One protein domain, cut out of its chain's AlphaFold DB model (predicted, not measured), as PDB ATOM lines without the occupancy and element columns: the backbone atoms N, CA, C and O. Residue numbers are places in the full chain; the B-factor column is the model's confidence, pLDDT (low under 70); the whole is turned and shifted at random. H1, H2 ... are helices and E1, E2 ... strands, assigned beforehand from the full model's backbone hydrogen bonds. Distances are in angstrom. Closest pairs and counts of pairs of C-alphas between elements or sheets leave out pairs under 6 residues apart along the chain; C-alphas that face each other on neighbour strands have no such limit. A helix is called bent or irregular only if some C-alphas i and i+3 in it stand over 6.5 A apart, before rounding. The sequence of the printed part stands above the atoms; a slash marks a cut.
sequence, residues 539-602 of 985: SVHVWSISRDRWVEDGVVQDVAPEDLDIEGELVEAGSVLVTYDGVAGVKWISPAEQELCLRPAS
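What this domain is: This is residues 539 to 602 of the 985 residues of the protein "Hypothetical protein" of Alexandrium monilatum (UniProt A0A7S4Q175). Look for a strongly twisted sheet of five strands that folds round at its long bent strand E2, like a half-open barrel, with the short helix H1 packed on one face. A small separate hairpin, E3 and E4, lies off one end of this body. The printed part has 64 residues, with named elements in the order E1 E2 E3 E4 E5 E6 H1 E7; the sheet runs E6 E5 E2 E1 E7 and is antiparallel throughout. The class is mostly strand, and the whole is compact, with a radius of gyration of the C-alphas of 11.4 A and spans of 29 by 21 by 18 A.

How they stand to each other: Start at E2, residues 549 to 559, which bends by 74 degrees at residue 553. Its residues 549 to 555 pair with E1, residues 539 to 544, where N 542 and O 551 are 2.8 A apart; E1 and E2 form a hairpin. Its residues 555 to 559 pair with E5, residues 576 to 580, where N 557 and O 577 are 2.7 A apart. E5 forms a hairpin with the edge strand E6, residues 585 to 589, and there N 589 and O 576 are 2.8 A apart. At the other edge, E7, residues 598 to 600, is antiparallel to E1, with N 541 and O 599 at 2.8 A. The edge strands E6 and E7 are only just apart, at 8.4 A. H1, residues 591 to 597, is on the sheet at a height over the sheet of 7.6 A, over none of its strands, but only just; its closest C-alphas to E1 are those of Trp 543 and Cys 597, 4.8 A apart. H1 is only just irregular, with C-alphas 592 and 595 at 6.7 A; 1 of its 3 O i to N i+4 pairs is within hydrogen-bond range, and 2 of its 4 O i to N i+3 pairs are. The hairpin of E3, residues 564 to 566, and E4, residues 569 to 571, has N 571 and O 564 at 2.8 A. The closest C-alphas of E4 and E6 are those of Val 571 and Trp 588, at 7.3 A, while E3 and E6 are apart.

Where its parts are: Find C-alpha 539 at (190.539, 116.714, 211.097), where E1 begins; it runs 15.6 A. E2 runs 23.7 A from C-alpha 549 at (198.639, 105.158, 219.936). E5 measures 12.5 A, E6 12.3 A and H1 10.0 A. E3, E4 and E7 have three residues each, and E7 ends at C-alpha 600, (196.628, 118.092, 212.829).

The domain as a whole: The two C-alphas farthest apart, those of Gly 568 and Ser 602, are 34.5 A apart. The printed part has no cut, and its links between elements are tight. The mean pLDDT of the printed part is 94.8, and no printed residue is under 70.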
ATOM      1  N   SER A 539     190.060 118.086 210.946       97.44
ATOM      2  CA  SER A 539     190.539 116.714 211.097       97.44
ATOM      3  C   SER A 539     191.828 116.695 211.915       97.44
ATOM      4  O   SER A 539     192.813 117.359 211.578       97.44
ATOM      5  N   VAL A 540     191.845 115.892 212.972       98.06
ATOM      6  CA  VAL A 540     192.942 115.776 213.936       98.06
ATOM      7  C   VAL A 540     193.184 114.310 214.271       98.06
ATOM      8  O   VAL A 540     192.257 113.507 214.309       98.06
ATOM      9  N   HIS A 541     194.423 113.936 214.562       97.81
ATOM     10  CA  HIS A 541     194.693 112.642 215.177       97.81
ATOM     11  C   HIS A 541     194.725 112.820 216.702       97.81
ATOM     12  O   HIS A 541     195.381 113.738 217.192       97.81
ATOM     13  N   VAL A 542     194.054 111.938 217.446       97.75
ATOM     14  CA  VAL A 542     193.910 112.007 218.913       97.75
ATOM     15  C   VAL A 542     194.811 110.982 219.596       97.75
ATOM     16  O   VAL A 542     194.764 109.801 219.250       97.75
ATOM     17  N   TRP A 543     195.618 111.385 220.578       97.12
ATOM     18  CA  TRP A 543     196.424 110.445 221.360       97.12
ATOM     19  C   TRP A 543     195.545 109.664 222.342       97.12
ATOM     20  O   TRP A 543     194.916 110.222 223.242       97.12
ATOM     21  N   SER A 544     195.492 108.341 222.186       94.44
ATOM     22  CA  SER A 544     194.648 107.470 222.999       94.44
ATOM     23  C   SER A 544     195.481 106.742 224.052       94.44
ATOM     24  O   SER A 544     195.975 105.641 223.814       94.44
ATOM     25  N   ILE A 545     195.594 107.334 225.247       82.44
ATOM     26  CA  ILE A 545     196.384 106.814 226.385       82.44
ATOM     27  C   ILE A 545     196.056 105.339 226.703       82.44
ATOM     28  O   ILE A 545     196.942 104.543 226.993       82.44
ATOM     29  N   SER A 546     194.785 104.933 226.608       79.50
ATOM     30  CA  SER A 546     194.356 103.550 226.886       79.50
ATOM     31  C   SER A 546     194.725 102.534 225.793       79.50
ATOM     32  O   SER A 546     194.629 101.324 226.023       79.50
ATOM     33  N   ARG A 547     195.139 103.013 224.613       83.56
ATOM     34  CA  ARG A 547     195.551 102.223 223.440       83.56
ATOM     35  C   ARG A 547     197.024 102.414 223.063       83.56
ATOM     36  O   ARG A 547     197.489 101.686 222.192       83.56
ATOM     37  N   ASP A 548     197.706 103.362 223.706       90.69
ATOM     38  CA  ASP A 548     199.109 103.745 223.495       90.69
ATOM     39  C   ASP A 548     199.439 104.070 222.024       90.69
ATOM     40  O   ASP A 548     200.444 103.634 221.466       90.69
ATOM     41  N   ARG A 549     198.515 104.776 221.351       96.12
ATOM     42  CA  ARG A 549     198.639 105.158 219.936       96.12
ATOM     43  C   ARG A 549     197.803 106.383 219.573       96.12
ATOM     44  O   ARG A 549     196.793 106.674 220.219       96.12
ATOM     45  N   TRP A 550     198.158 107.016 218.458       97.25
ATOM     46  CA  TRP A 550     197.291 107.971 217.767       97.25
ATOM     47  C   TRP A 550     196.069 107.267 217.153       97.25
ATOM     48  O   TRP A 550     196.149 106.136 216.671       97.25
ATOM     49  N   VAL A 551     194.926 107.946 217.181       97.19
ATOM     50  CA  VAL A 551     193.665 107.557 216.542       97.19
ATOM     51  C   VAL A 551     193.364 108.605 215.476       97.19
ATOM     52  O   VAL A 551     193.258 109.786 215.790       97.19
ATOM     53  N   GLU A 552     193.325 108.189 214.212       97.19
ATOM     54  CA  GLU A 552     193.538 109.092 213.068       97.19
ATOM     55  C   GLU A 552     192.249 109.630 212.422       97.19
ATOM     56  O   GLU A 552     192.304 110.393 211.466       97.19
ATOM     57  N   ASP A 553     191.087 109.268 212.963       96.69
ATOM     58  CA  ASP A 553     189.759 109.694 212.507       96.69
ATOM     59  C   ASP A 553     189.104 110.727 213.443       96.69
ATOM     60  O   ASP A 553     187.876 110.829 213.515       96.69
ATOM     61  N   GLY A 554     189.921 111.490 214.175       97.81
ATOM     62  CA  GLY A 554     189.452 112.572 215.030       97.81
ATOM     63  C   GLY A 554     188.930 113.762 214.221       97.81
ATOM     64  O   GLY A 554     189.551 114.202 213.255       97.81
ATOM     65  N   VAL A 555     187.792 114.310 214.638       98.00
ATOM     66  CA  VAL A 555     187.206 115.532 214.075       98.00
ATOM     67  C   VAL A 555     186.736 116.433 215.209       98.00
ATOM     68  O   VAL A 555     185.918 116.015 216.041       98.00
ATOM     69  N   VAL A 556     187.213 117.677 215.215       98.19
ATOM     70  CA  VAL A 556     186.784 118.722 216.151       98.19
ATOM     71  C   VAL A 556     185.307 119.041 215.898       98.19
ATOM     72  O   VAL A 556     184.946 119.594 214.862       98.19
ATOM     73  N   GLN A 557     184.433 118.663 216.828       98.25
ATOM     74  CA  GLN A 557     182.994 118.934 216.768       98.25
ATOM     75  C   GLN A 557     182.632 120.325 217.274       98.25
ATOM     76  O   GLN A 557     181.621 120.866 216.837       98.25
ATOM     77  N   ASP A 558     183.408 120.886 218.201       97.81
ATOM     78  CA  ASP A 558     183.144 122.198 218.791       97.81
ATOM     79  C   ASP A 558     184.412 122.797 219.418       97.81
ATOM     80  O   ASP A 558     185.370 122.072 219.701       97.81
ATOM     81  N   VAL A 559     184.406 124.109 219.647       98.00
ATOM     82  CA  VAL A 559     185.480 124.851 220.325       98.00
ATOM     83  C   VAL A 559     184.843 125.794 221.339       98.00
ATOM     84  O   VAL A 559     184.051 126.654 220.959       98.00
ATOM     85  N   ALA A 560     185.174 125.647 222.622       97.25
ATOM     86  CA  ALA A 560     184.605 126.462 223.692       97.25
ATOM     87  C   ALA A 560     185.025 127.940 223.513       97.25
ATOM     88  O   ALA A 560     186.223 128.227 223.553       97.25
ATOM     89  N   PRO A 561     184.096 128.892 223.296       95.81
ATOM     90  CA  PRO A 561     184.449 130.297 223.050       95.81
ATOM     91  C   PRO A 561     184.710 131.088 224.344       95.81
ATOM     92  O   PRO A 561     185.297 132.166 224.307       95.81
ATOM     93  N   GLU A 562     184.254 130.553 225.473       96.12
ATOM     94  CA  GLU A 562     184.365 131.056 226.842       96.12
ATOM     95  C   GLU A 562     184.423 129.843 227.791       96.12
ATOM     96  O   GLU A 562     184.287 128.709 227.327       96.12
ATOM     97  N   ASP A 563     184.638 130.049 229.093       94.88
ATOM     98  CA  ASP A 563     184.643 128.947 230.067       94.88
ATOM     99  C   ASP A 563     183.222 128.377 230.245       94.88
ATOM    100  O   ASP A 563     182.286 129.110 230.580       94.88
ATOM    101  N   LEU A 564     183.047 127.067 230.046       95.56
ATOM    102  CA  LEU A 564     181.746 126.387 230.097       95.56
ATOM    103  C   LEU A 564     181.689 125.359 231.239       95.56
ATOM    104  O   LEU A 564     182.529 124.470 231.317       95.56
ATOM    105  N   ASP A 565     180.655 125.418 232.080       94.81
ATOM    106  CA  ASP A 565     180.288 124.309 232.977       94.81
ATOM    107  C   ASP A 565     179.449 123.293 232.185       94.81
ATOM    108  O   ASP A 565     178.322 123.589 231.765       94.81
ATOM    109  N   ILE A 566     180.014 122.107 231.942       92.25
ATOM    110  CA  ILE A 566     179.370 121.021 231.201       92.25
ATOM    111  C   ILE A 566     179.293 119.791 232.107       92.25
ATOM    112  O   ILE A 566     180.293 119.166 232.442       92.25
ATOM    113  N   GLU A 567     178.066 119.451 232.510       90.75
ATOM    114  CA  GLU A 567     177.741 118.346 233.432       90.75
ATOM    115  C   GLU A 567     178.442 118.409 234.812       90.75
ATOM    116  O   GLU A 567     178.418 117.428 235.558       90.75
ATOM    117  N   GLY A 568     178.984 119.571 235.204       90.12
ATOM    118  CA  GLY A 568     179.740 119.768 236.444       90.12
ATOM    119  C   GLY A 568     181.261 119.674 236.288       90.12
ATOM    120  O   GLY A 568     181.965 119.762 237.295       90.12
ATOM    121  N   GLU A 569     181.784 119.507 235.067       91.06
ATOM    122  CA  GLU A 569     183.204 119.712 234.760       91.06
ATOM    123  C   GLU A 569     183.400 121.051 234.025       91.06
ATOM    124  O   GLU A 569     182.656 121.396 233.105       91.06
ATOM    125  N   LEU A 570     184.407 121.820 234.456       94.12
ATOM    126  CA  LEU A 570     184.762 123.103 233.852       94.12
ATOM    127  C   LEU A 570     185.597 122.868 232.587       94.12
ATOM    128  O   LEU A 570     186.672 122.271 232.641       94.12
ATOM    129  N   VAL A 571     185.102 123.369 231.462       97.56
ATOM    130  CA  VAL A 571     185.745 123.330 230.150       97.56
ATOM    131  C   VAL A 571     186.280 124.727 229.847       97.56
ATOM    132  O   VAL A 571     185.508 125.647 229.591       97.56
ATOM    133  N   GLU A 572     187.603 124.887 229.907       96.69
ATOM    134  CA  GLU A 572     188.302 126.167 229.718       96.69
ATOM    135  C   GLU A 572     188.063 126.760 228.317       96.69
ATOM    136  O   GLU A 572     187.991 126.022 227.327       96.69
ATOM    137  N   ALA A 573     188.017 128.087 228.205       95.75
ATOM    138  CA  ALA A 573     187.952 128.789 226.927       95.75
ATOM    139  C   ALA A 573     189.088 128.351 225.980       95.75
ATOM    140  O   ALA A 573     190.258 128.283 226.354       95.75
ATOM    141  N   GLY A 574     188.744 128.044 224.730       96.12
ATOM    142  CA  GLY A 574     189.652 127.470 223.736       96.12
ATOM    143  C   GLY A 574     189.794 125.944 223.797       96.12
ATOM    144  O   GLY A 574     190.466 125.384 222.931       96.12
ATOM    145  N   SER A 575     189.167 125.251 224.757       97.50
ATOM    146  CA  SER A 575     189.060 123.782 224.738       97.50
ATOM    147  C   SER A 575     188.367 123.295 223.467       97.50
ATOM    148  O   SER A 575     187.446 123.941 222.968       97.50
ATOM    149  N   VAL A 576     188.752 122.118 222.972       98.06
ATOM    150  CA  VAL A 576     188.178 121.520 221.757       98.06
ATOM    151  C   VAL A 576     187.467 120.209 222.060       98.06
ATOM    152  O   VAL A 576     188.016 119.329 222.723       98.06
ATOM    153  N   LEU A 577     186.235 120.068 221.576       98.06
ATOM    154  CA  LEU A 577     185.453 118.840 221.673       98.06
ATOM    155  C   LEU A 577     185.787 117.968 220.471       98.06
ATOM    156  O   LEU A 577     185.429 118.316 219.349       98.06
ATOM    157  N   VAL A 578     186.455 116.836 220.676       98.06
ATOM    158  CA  VAL A 578     186.888 115.963 219.578       98.06
ATOM    159  C   VAL A 578     186.158 114.631 219.629       98.06
ATOM    160  O   VAL A 578     186.162 113.941 220.650       98.06
ATOM    161  N   THR A 579     185.565 114.260 218.496       97.88
ATOM    162  CA  THR A 579     184.973 112.939 218.260       97.88
ATOM    163  C   THR A 579     185.945 112.091 217.454       97.88
ATOM    164  O   THR A 579     186.477 112.573 216.461       97.88
ATOM    165  N   TYR A 580     186.173 110.844 217.862       96.88
ATOM    166  CA  TYR A 580     187.160 109.925 217.282       96.88
ATOM    167  C   TYR A 580     186.684 108.461 217.376       96.88
ATOM    168  O   TYR A 580     185.654 108.173 217.992       96.88
ATOM    169  N   ASP A 581     187.427 107.524 216.780       93.56
ATOM    170  CA  ASP A 581     187.148 106.079 216.785       93.56
ATOM    171  C   ASP A 581     185.755 105.722 216.230       93.56
ATOM    172  O   ASP A 581     184.933 105.096 216.897       93.56
ATOM    173  N   GLY A 582     185.448 106.171 215.012       89.19
ATOM    174  CA  GLY A 582     184.181 105.881 214.337       89.19
ATOM    175  C   GLY A 582     182.955 106.403 215.091       89.19
ATOM    176  O   GLY A 582     181.928 105.730 215.122       89.19
ATOM    177  N   VAL A 583     183.091 107.578 215.718       89.06
ATOM    178  CA  VAL A 583     182.158 108.222 216.666       89.06
ATOM    179  C   VAL A 583     181.924 107.490 217.998       89.06
ATOM    180  O   VAL A 583     181.004 107.844 218.735       89.06
ATOM    181  N   ALA A 584     182.752 106.500 218.350       90.62
ATOM    182  CA  ALA A 584     182.671 105.820 219.646       90.62
ATOM    183  C   ALA A 584     183.330 106.603 220.799       90.62
ATOM    184  O   ALA A 584     182.962 106.398 221.957       90.62
ATOM    185  N   GLY A 585     184.296 107.478 220.502       92.81
ATOM    186  CA  GLY A 585     184.947 108.366 221.465       92.81
ATOM    187  C   GLY A 585     184.533 109.823 221.270       92.81
ATOM    188  O   GLY A 585     184.492 110.305 220.142       92.81
ATOM    189  N   VAL A 586     184.258 110.524 222.371       96.75
ATOM    190  CA  VAL A 586     184.028 111.976 222.424       96.75
ATOM    191  C   VAL A 586     184.702 112.501 223.696       96.75
ATOM    192  O   VAL A 586     184.449 111.955 224.771       96.75
ATOM    193  N   LYS A 587     185.564 113.521 223.599       96.50
ATOM    194  CA  LYS A 587     186.219 114.155 224.763       96.50
ATOM    195  C   LYS A 587     186.472 115.645 224.509       96.50
ATOM    196  O   LYS A 587     186.879 116.009 223.408       96.50
ATOM    197  N   TRP A 588     186.298 116.484 225.532       97.81
ATOM    198  CA  TRP A 588     186.911 117.816 225.573       97.81
ATOM    199  C   TRP A 588     188.414 117.699 225.861       97.81
ATOM    200  O   TRP A 588     188.828 116.899 226.700       97.81
ATOM    201  N   ILE A 589     189.223 118.489 225.159       97.50
ATOM    202  CA  ILE A 589     190.680 118.568 225.310       97.50
ATOM    203  C   ILE A 589     191.034 120.039 225.553       97.50
ATOM    204  O   ILE A 589     190.789 120.891 224.690       97.50
ATOM    205  N   SER A 590     191.566 120.342 226.738       96.56
ATOM    206  CA  SER A 590     191.852 121.722 227.155       96.56
ATOM    207  C   SER A 590     193.012 122.338 226.359       96.56
ATOM    208  O   SER A 590     193.799 121.588 225.771       96.56
ATOM    209  N   PRO A 591     193.170 123.676 226.323       96.50
ATOM    210  CA  PRO A 591     194.268 124.327 225.601       96.50
ATOM    211  C   PRO A 591     195.654 123.771 225.960       96.50
ATOM    212  O   PRO A 591     196.486 123.582 225.077       96.50
ATOM    213  N   ALA A 592     195.882 123.430 227.233       93.44
ATOM    214  CA  ALA A 592     197.134 122.829 227.697       93.44
ATOM    215  C   ALA A 592     197.293 121.343 227.311       93.44
ATOM    216  O   ALA A 592     198.416 120.870 227.146       93.44
ATOM    217  N   GLU A 593     196.199 120.591 227.146       95.31
ATOM    218  CA  GLU A 593     196.263 119.223 226.618       95.31
ATOM    219  C   GLU A 593     196.425 119.186 225.087       95.31
ATOM    220  O   GLU A 593     196.895 118.176 224.569       95.31
ATOM    221  N   GLN A 594     196.042 120.232 224.344       96.56
ATOM    222  CA  GLN A 594     195.981 120.197 222.874       96.56
ATOM    223  C   GLN A 594     197.323 119.856 222.210       96.56
ATOM    224  O   GLN A 594     197.339 119.005 221.327       96.56
ATOM    225  N   GLU A 595     198.443 120.427 222.667       94.00
ATOM    226  CA  GLU A 595     199.783 120.135 222.115       94.00
ATOM    227  C   GLU A 595     200.256 118.686 222.364       94.00
ATOM    228  O   GLU A 595     201.145 118.192 221.670       94.00
ATOM    229  N   LEU A 596     199.675 118.000 223.355       94.69
ATOM    230  CA  LEU A 596     200.040 116.637 223.760       94.69
ATOM    231  C   LEU A 596     199.070 115.585 223.209       94.69
ATOM    232  O   LEU A 596     199.470 114.480 222.847       94.69
ATOM    233  N   CYS A 597     197.782 115.922 223.178       97.06
ATOM    234  CA  CYS A 597     196.689 115.012 222.866       97.06
ATOM    235  C   CYS A 597     196.204 115.117 221.417       97.06
ATOM    236  O   CYS A 597     195.516 114.199 220.970       97.06
ATOM    237  N   LEU A 598     196.544 116.185 220.685       97.75
ATOM    238  CA  LEU A 598     196.168 116.382 219.285       97.75
ATOM    239  C   LEU A 598     197.379 116.682 218.402       97.75
ATOM    240  O   LEU A 598     198.269 117.450 218.750       97.75
ATOM    241  N   ARG A 599     197.353 116.132 217.189       97.12
ATOM    242  CA  ARG A 599     198.153 116.604 216.051       97.12
ATOM    243  C   ARG A 599     197.204 116.867 214.876       97.12
ATOM    244  O   ARG A 599     196.269 116.079 214.705       97.12
ATOM    245  N   PRO A 600     197.401 117.918 214.057       97.00
ATOM    246  CA  PRO A 600     196.628 118.092 212.829       97.00
ATOM    247  C   PRO A 600     196.701 116.833 211.960       97.00
ATOM    248  O   PRO A 600     197.772 116.231 211.835       97.00
ATOM    249  N   ALA A 601     195.588 116.431 211.343       94.31
ATOM    250  CA  ALA A 601     195.640 115.390 210.327       94.31
ATOM    251  C   ALA A 601     196.394 115.946 209.110       94.31
ATOM    252  O   ALA A 601     195.990 116.950 208.517       94.31
ATOM    253  N   SER A 602     197.522 115.326 208.761       73.94
ATOM    254  CA  SER A 602     198.492 115.834 207.784       73.94
ATOM    255  C   SER A 602     197.977 115.724 206.340       73.94
ATOM    256  O   SER A 602     198.385 114.855 205.574       73.94
TER     257      SER A 602